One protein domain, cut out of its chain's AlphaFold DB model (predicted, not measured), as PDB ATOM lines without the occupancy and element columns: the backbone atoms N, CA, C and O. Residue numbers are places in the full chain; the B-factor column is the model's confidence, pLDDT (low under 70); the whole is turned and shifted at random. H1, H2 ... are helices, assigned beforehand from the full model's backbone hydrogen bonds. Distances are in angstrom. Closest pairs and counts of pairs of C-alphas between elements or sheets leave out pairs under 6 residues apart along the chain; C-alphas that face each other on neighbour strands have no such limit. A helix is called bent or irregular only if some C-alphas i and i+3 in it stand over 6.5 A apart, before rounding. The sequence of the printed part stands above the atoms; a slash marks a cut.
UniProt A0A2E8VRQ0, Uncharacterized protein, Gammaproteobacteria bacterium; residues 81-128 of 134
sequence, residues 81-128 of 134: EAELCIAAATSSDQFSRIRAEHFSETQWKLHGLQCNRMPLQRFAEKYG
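Overview. This is residues 81 to 128 of the 134 residues of an uncharacterized protein of Gammaproteobacteria bacterium (UniProt A0A2E8VRQ0). Two helices, H1 and H2, fold back on each other as a helical hairpin, and a third, H4, packs on H1 at a steep tilt, while H2 and H4 stay apart from each other. The short helix H3 is set off from these three on the way from H2 to H4, touching no helix and near H4 alone, and between H3 and H4 the chain makes a small turn in which residues 114 to 115 pair with residues 118 to 119. The printed part has 48 residues, with four named helices in the order H1, H2, H3, H4 and no named strand, and its class is all helix. The whole is compact, with a radius of gyration of the C-alphas of 9.7 A, and the C-alphas span 26 by 20 by 13 A along their three main axes.

Along the chain. The printed part begins with H1, residues 81 to 90, which runs from C-alpha 81 at (163.462, 160.152, 163.789) to C-alpha 90 at (150.981, 164.220, 169.490), 14.3 A from first to last C-alpha. After Ser 91 comes H2, residues 92 to 102, with 11 residues the longest helix; its first and last C-alphas are 15.3 A apart, and C-alpha 102 is at (168.714, 161.563, 171.566). Residues 103 to 106 lead to H3, residues 107 to 112, which measures 9.2 A from first to last C-alpha. Residues 113 to 119 follow, and within them residues 114 to 115 pair with residues 118 to 119, antiparallel, in stretches too short to be named strands. H4, residues 120 to 127, measures 10.5 A from first to last C-alpha and ends with C-alpha 127 at (148.558, 165.879, 162.400). Gly 128 is the last printed residue. None of the four helices is bent or irregular.

Arrangement. H1 touches two helices, H2 and H4. H1 and H2 form a helical hairpin: they run opposite ways at a shallow tilt of 19 degrees, with 10 pairs of C-alphas within 8 A. Their closest C-alphas are those of Ala 87 and Phe 95, 4.6 A apart, and their centres are 9.2 A apart. H1 and H4 touch with 14 pairs of C-alphas within 8 A. The closest C-alphas of these two are those of Ala 89 and Ala 124, at 3.8 A. H1 and H4 run the same way at a steep tilt of 47 degrees, and their centres are 9.5 A apart. H2 and H4 are apart. H3 is apart from both H1 and H2. H3 and H4 are close but not clearly touching, with 2 pairs of C-alphas within 8 A; the closest are the C-alphas of His 111 and Leu 120, at 7.5 A. They run the same way at a steep tilt of 59 degrees, with their centres 14.7 A apart. In H1, H2 and H4 every O i to N i+4 pair is within hydrogen-bond range; in H3 0 of 2 such pairs are, beside 2 of 3 pairs of O i to N i+3.

Size, cuts and confidence. The two C-alphas farthest apart are those of Glu 105 and Lys 126, at 26.7 A, and the first and last printed C-alphas, of Glu 81 and Gly 128, are 17.7 A apart. The printed part runs from residue 81 to residue 128 without a cut, within a full chain of 134 residues. The links from H1 to H2, of 1 residue, and from H2 to H3, of 4 residues, are tight; the link from H3 to H4, of 7 residues, is short, and no link is long. The mean pLDDT of the printed part is 77.7. Ten residues are under 70, namely residues 104 to 112 and residue 116, and H3 has a mean pLDDT of 63.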
ATOM      1  N   GLU A  81     164.010 159.060 164.593       79.44
ATOM      2  CA  GLU A  81     163.462 160.152 163.789       79.44
ATOM      3  C   GLU A  81     161.946 160.028 163.611       79.44
ATOM      4  O   GLU A  81     161.217 161.011 163.730       79.44
ATOM      5  N   ALA A  82     161.456 158.816 163.350       76.69
ATOM      6  CA  ALA A  82     160.028 158.575 163.213       76.69
ATOM      7  C   ALA A  82     159.318 158.704 164.565       76.69
ATOM      8  O   ALA A  82     158.253 159.310 164.625       76.69
ATOM      9  N   GLU A  83     159.918 158.222 165.654       79.25
ATOM     10  CA  GLU A  83     159.433 158.469 167.019       79.25
ATOM     11  C   GLU A  83     159.364 159.959 167.360       79.25
ATOM     12  O   GLU A  83     158.358 160.424 167.899       79.25
ATOM     13  N   LEU A  84     160.381 160.727 166.974       82.81
ATOM     14  CA  LEU A  84     160.427 162.165 167.193       82.81
ATOM     15  C   LEU A  84     159.318 162.895 166.420       82.81
ATOM     16  O   LEU A  84     158.656 163.771 166.968       82.81
ATOM     17  N   CYS A  85     159.058 162.505 165.172       80.75
ATOM     18  CA  CYS A  85     157.940 163.024 164.383       80.75
ATOM     19  C   CYS A  85     156.566 162.692 164.994       80.75
ATOM     20  O   CYS A  85     155.677 163.544 165.001       80.75
ATOM     21  N   ILE A  86     156.379 161.467 165.508       81.69
ATOM     22  CA  ILE A  86     155.144 161.068 166.209       81.69
ATOM     23  C   ILE A  86     154.941 161.963 167.418       81.69
ATOM     24  O   ILE A  86     153.859 162.524 167.601       81.69
ATOM     25  N   ALA A  87     155.989 162.114 168.221       84.19
ATOM     26  CA  ALA A  87     155.954 162.934 169.412       84.19
ATOM     27  C   ALA A  87     155.649 164.396 169.058       84.19
ATOM     28  O   ALA A  87     154.748 164.978 169.646       84.19
ATOM     29  N   ALA A  88     156.277 164.959 168.022       84.88
ATOM     30  CA  ALA A  88     155.991 166.324 167.575       84.88
ATOM     31  C   ALA A  88     154.503 166.540 167.248       84.88
ATOM     32  O   ALA A  88     153.917 167.541 167.655       84.88
ATOM     33  N   ALA A  89     153.869 165.576 166.581       82.38
ATOM     34  CA  ALA A  89     152.458 165.652 166.211       82.38
ATOM     35  C   ALA A  89     151.466 165.360 167.351       82.38
ATOM     36  O   ALA A  89     150.293 165.700 167.213       82.38
ATOM     37  N   THR A  90     151.897 164.732 168.450       78.50
ATOM     38  CA  THR A  90     150.981 164.220 169.490       78.50
ATOM     39  C   THR A  90     151.230 164.779 170.888       78.50
ATOM     40  O   THR A  90     150.289 164.867 171.673       78.50
ATOM     41  N   SER A  91     152.463 165.165 171.221       81.69
ATOM     42  CA  SER A  91     152.839 165.680 172.538       81.69
ATOM     43  C   SER A  91     154.147 166.479 172.483       81.69
ATOM     44  O   SER A  91     155.236 165.926 172.309       81.69
ATOM     45  N   SER A  92     154.056 167.789 172.721       82.00
ATOM     46  CA  SER A  92     155.226 168.677 172.816       82.00
ATOM     47  C   SER A  92     156.197 168.269 173.934       82.00
ATOM     48  O   SER A  92     157.413 168.409 173.775       82.00
ATOM     49  N   ASP A  93     155.689 167.716 175.040       81.00
ATOM     50  CA  ASP A  93     156.512 167.228 176.155       81.00
ATOM     51  C   ASP A  93     157.306 165.983 175.758       81.00
ATOM     52  O   ASP A  93     158.517 165.905 175.977       81.00
ATOM     53  N   GLN A  94     156.644 165.019 175.110       83.00
ATOM     54  CA  GLN A  94     157.305 163.813 174.619       83.00
ATOM     55  C   GLN A  94     158.334 164.150 173.535       83.00
ATOM     56  O   GLN A  94     159.424 163.579 173.527       83.00
ATOM     57  N   PHE A  95     158.027 165.115 172.662       87.56
ATOM     58  CA  PHE A  95     158.976 165.618 171.673       87.56
ATOM     59  C   PHE A  95     160.212 166.206 172.354       87.56
ATOM     60  O   PHE A  95     161.333 165.825 172.025       87.56
ATOM     61  N   SER A  96     160.009 167.091 173.332       85.56
ATOM     62  CA  SER A  96     161.095 167.744 174.068       85.56
ATOM     63  C   SER A  96     161.992 166.729 174.767       85.56
ATOM     64  O   SER A  96     163.215 166.870 174.737       85.56
ATOM     65  N   ARG A  97     161.395 165.676 175.334       86.75
ATOM     66  CA  ARG A  97     162.113 164.578 175.976       86.75
ATOM     67  C   ARG A  97     162.961 163.778 174.986       86.75
ATOM     68  O   ARG A  97     164.168 163.699 175.176       86.75
ATOM     69  N   ILE A  98     162.366 163.251 173.912       86.00
ATOM     70  CA  ILE A  98     163.097 162.455 172.903       86.00
ATOM     71  C   ILE A  98     164.193 163.309 172.255       86.00
ATOM     72  O   ILE A  98     165.315 162.845 172.051       86.00
ATOM     73  N   ARG A  99     163.901 164.588 171.989       86.25
ATOM     74  CA  ARG A  99     164.883 165.557 171.494       86.25
ATOM     75  C   ARG A  99     166.061 165.703 172.455       86.25
ATOM     76  O   ARG A  99     167.201 165.661 172.007       86.25
ATOM     77  N   ALA A 100     165.806 165.891 173.747       85.31
ATOM     78  CA  ALA A 100     166.857 166.069 174.745       85.31
ATOM     79  C   ALA A 100     167.678 164.788 174.976       85.31
ATOM     80  O   ALA A 100     168.892 164.869 175.141       85.31
ATOM     81  N   GLU A 101     167.035 163.620 174.954       85.81
ATOM     82  CA  GLU A 101     167.679 162.325 175.198       85.81
ATOM     83  C   GLU A 101     168.526 161.850 174.004       85.81
ATOM     84  O   GLU A 101     169.563 161.221 174.205       85.81
ATOM     85  N   HIS A 102     168.119 162.165 172.768       82.00
ATOM     86  CA  HIS A 102     168.714 161.563 171.566       82.00
ATOM     87  C   HIS A 102     169.236 162.556 170.514       82.00
ATOM     88  O   HIS A 102     169.975 162.150 169.619       82.00
ATOM     89  N   PHE A 103     168.878 163.844 170.593       77.75
ATOM     90  CA  PHE A 103     169.167 164.845 169.550       77.75
ATOM     91  C   PHE A 103     169.715 166.183 170.095       77.75
ATOM     92  O   PHE A 103     169.761 167.177 169.365       77.75
ATOM     93  N   SER A 104     170.142 166.228 171.362       68.19
ATOM     94  CA  SER A 104     170.526 167.444 172.102       68.19
ATOM     95  C   SER A 104     171.638 168.279 171.452       68.19
ATOM     96  O   SER A 104     171.600 169.504 171.528       68.19
ATOM     97  N   GLU A 105     172.584 167.657 170.745       61.09
ATOM     98  CA  GLU A 105     173.711 168.353 170.096       61.09
ATOM     99  C   GLU A 105     173.433 168.769 168.640       61.09
ATOM    100  O   GLU A 105     174.312 169.275 167.942       61.09
ATOM    101  N   THR A 106     172.223 168.524 168.124       61.28
ATOM    102  CA  THR A 106     171.960 168.600 166.678       61.28
ATOM    103  C   THR A 106     170.709 169.384 166.296       61.28
ATOM    104  O   THR A 106     169.927 168.968 165.445       61.28
ATOM    105  N   GLN A 107     170.561 170.594 166.845       57.81
ATOM    106  CA  GLN A 107     169.480 171.519 166.468       57.81
ATOM    107  C   GLN A 107     169.380 171.763 164.949       57.81
ATOM    108  O   GLN A 107     168.281 171.811 164.399       57.81
ATOM    109  N   TRP A 108     170.510 171.828 164.232       54.38
ATOM    110  CA  TRP A 108     170.521 171.999 162.772       54.38
ATOM    111  C   TRP A 108     169.934 170.797 162.009       54.38
ATOM    112  O   TRP A 108     169.406 170.974 160.912       54.38
ATOM    113  N   LYS A 109     169.959 169.586 162.589       61.31
ATOM    114  CA  LYS A 109     169.312 168.399 162.001       61.31
ATOM    115  C   LYS A 109     167.793 168.435 162.146       61.31
ATOM    116  O   LYS A 109     167.106 167.894 161.288       61.31
ATOM    117  N   LEU A 110     167.255 169.099 163.172       65.50
ATOM    118  CA  LEU A 110     165.805 169.179 163.395       65.50
ATOM    119  C   LEU A 110     165.105 170.059 162.356       65.50
ATOM    120  O   LEU A 110     164.029 169.705 161.888       65.50
ATOM    121  N   HIS A 111     165.743 171.157 161.934       69.12
ATOM    122  CA  HIS A 111     165.238 171.991 160.834       69.12
ATOM    123  C   HIS A 111     165.241 171.263 159.485       69.12
ATOM    124  O   HIS A 111     164.425 171.557 158.613       69.12
ATOM    125  N   GLY A 112     166.163 170.314 159.313       69.69
ATOM    126  CA  GLY A 112     166.232 169.457 158.141       69.69
ATOM    127  C   GLY A 112     165.288 168.252 158.194       69.69
ATOM    128  O   GLY A 112     164.990 167.668 157.151       69.69
ATOM    129  N   LEU A 113     164.813 167.873 159.381       76.31
ATOM    130  CA  LEU A 113     164.052 166.648 159.557       76.31
ATOM    131  C   LEU A 113     162.716 166.722 158.816       76.31
ATOM    132  O   LEU A 113     161.905 167.634 159.015       76.31
ATOM    133  N   GLN A 114     162.487 165.722 157.967       77.31
ATOM    134  CA  GLN A 114     161.247 165.574 157.226       77.31
ATOM    135  C   GLN A 114     160.495 164.334 157.693       77.31
ATOM    136  O   GLN A 114     161.019 163.225 157.706       77.31
ATOM    137  N   CYS A 115     159.227 164.532 158.019       76.19
ATOM    138  CA  CYS A 115     158.282 163.497 158.378       76.19
ATOM    139  C   CYS A 115     157.310 163.339 157.206       76.19
ATOM    140  O   CYS A 115     156.584 164.277 156.879       76.19
ATOM    141  N   ASN A 116     157.299 162.184 156.534       69.56
ATOM    142  CA  ASN A 116     156.491 161.977 155.323       69.56
ATOM    143  C   ASN A 116     156.726 163.054 154.237       69.56
ATOM    144  O   ASN A 116     155.772 163.642 153.720       69.56
ATOM    145  N   ARG A 117     158.001 163.357 153.939       74.00
ATOM    146  CA  ARG A 117     158.420 164.405 152.978       74.00
ATOM    147  C   ARG A 117     157.915 165.814 153.311       74.00
ATOM    148  O   ARG A 117     157.827 166.680 152.442       74.00
ATOM    149  N   MET A 118     157.553 166.046 154.569       77.31
ATOM    150  CA  MET A 118     157.081 167.327 155.072       77.31
ATOM    151  C   MET A 118     157.989 167.789 156.210       77.31
ATOM    152  O   MET A 118     158.357 166.960 157.038       77.31
ATOM    153  N   PRO A 119     158.341 169.083 156.301       84.25
ATOM    154  CA  PRO A 119     159.087 169.596 157.447       84.25
ATOM    155  C   PRO A 119     158.404 169.233 158.770       84.25
ATOM    156  O   PRO A 119     157.180 169.341 158.863       84.25
ATOM    157  N   LEU A 120     159.188 168.848 159.782       82.19
ATOM    158  CA  LEU A 120     158.708 168.406 161.100       82.19
ATOM    159  C   LEU A 120     157.634 169.329 161.698       82.19
ATOM    160  O   LEU A 120     156.602 168.846 162.157       82.19
ATOM    161  N   GLN A 121     157.831 170.648 161.628       86.12
ATOM    162  CA  GLN A 121     156.852 171.615 162.123       86.12
ATOM    163  C   GLN A 121     155.511 171.516 161.383       86.12
ATOM    164  O   GLN A 121     154.468 171.338 162.005       86.12
ATOM    165  N   ARG A 122     155.536 171.551 160.045       82.44
ATOM    166  CA  ARG A 122     154.320 171.419 159.228       82.44
ATOM    167  C   ARG A 122     153.637 170.074 159.443       82.44
ATOM    168  O   ARG A 122     152.415 169.987 159.383       82.44
ATOM    169  N   PHE A 123     154.419 169.023 159.670       83.31
ATOM    170  CA  PHE A 123     153.893 167.712 160.010       83.31
ATOM    171  C   PHE A 123     153.148 167.762 161.348       83.31
ATOM    172  O   PHE A 123     151.987 167.364 161.412       83.31
ATOM    173  N   ALA A 124     153.771 168.299 162.395       85.69
ATOM    174  CA  ALA A 124     153.155 168.418 163.708       85.69
ATOM    175  C   ALA A 124     151.841 169.215 163.662       85.69
ATOM    176  O   ALA A 124     150.807 168.724 164.120       85.69
ATOM    177  N   GLU A 125     151.859 170.373 163.001       83.00
ATOM    178  CA  GLU A 125     150.683 171.223 162.785       83.00
ATOM    179  C   GLU A 125     149.567 170.485 162.035       83.00
ATOM    180  O   GLU A 125     148.397 170.562 162.413       83.00
ATOM    181  N   LYS A 126     149.923 169.727 160.990       77.88
ATOM    182  CA  LYS A 126     148.968 168.980 160.166       77.88
ATOM    183  C   LYS A 126     148.296 167.827 160.916       77.88
ATOM    184  O   LYS A 126     147.141 167.526 160.620       77.88
ATOM    185  N   TYR A 127     149.007 167.153 161.821       75.06
ATOM    186  CA  TYR A 127     148.558 165.879 162.400       75.06
ATOM    187  C   TYR A 127     148.082 165.949 163.855       75.06
ATOM    188  O   TYR A 127     147.626 164.929 164.366       75.06
ATOM    189  N   GLY A 128     148.101 167.117 164.501       71.25
ATOM    190  CA  GLY A 128     147.428 167.279 165.795       71.25
ATOM    191  C   GLY A 128     147.968 168.378 166.700       71.25
ATOM    192  O   GLY A 128     147.267 168.793 167.619       71.25
TER     193      GLY A 128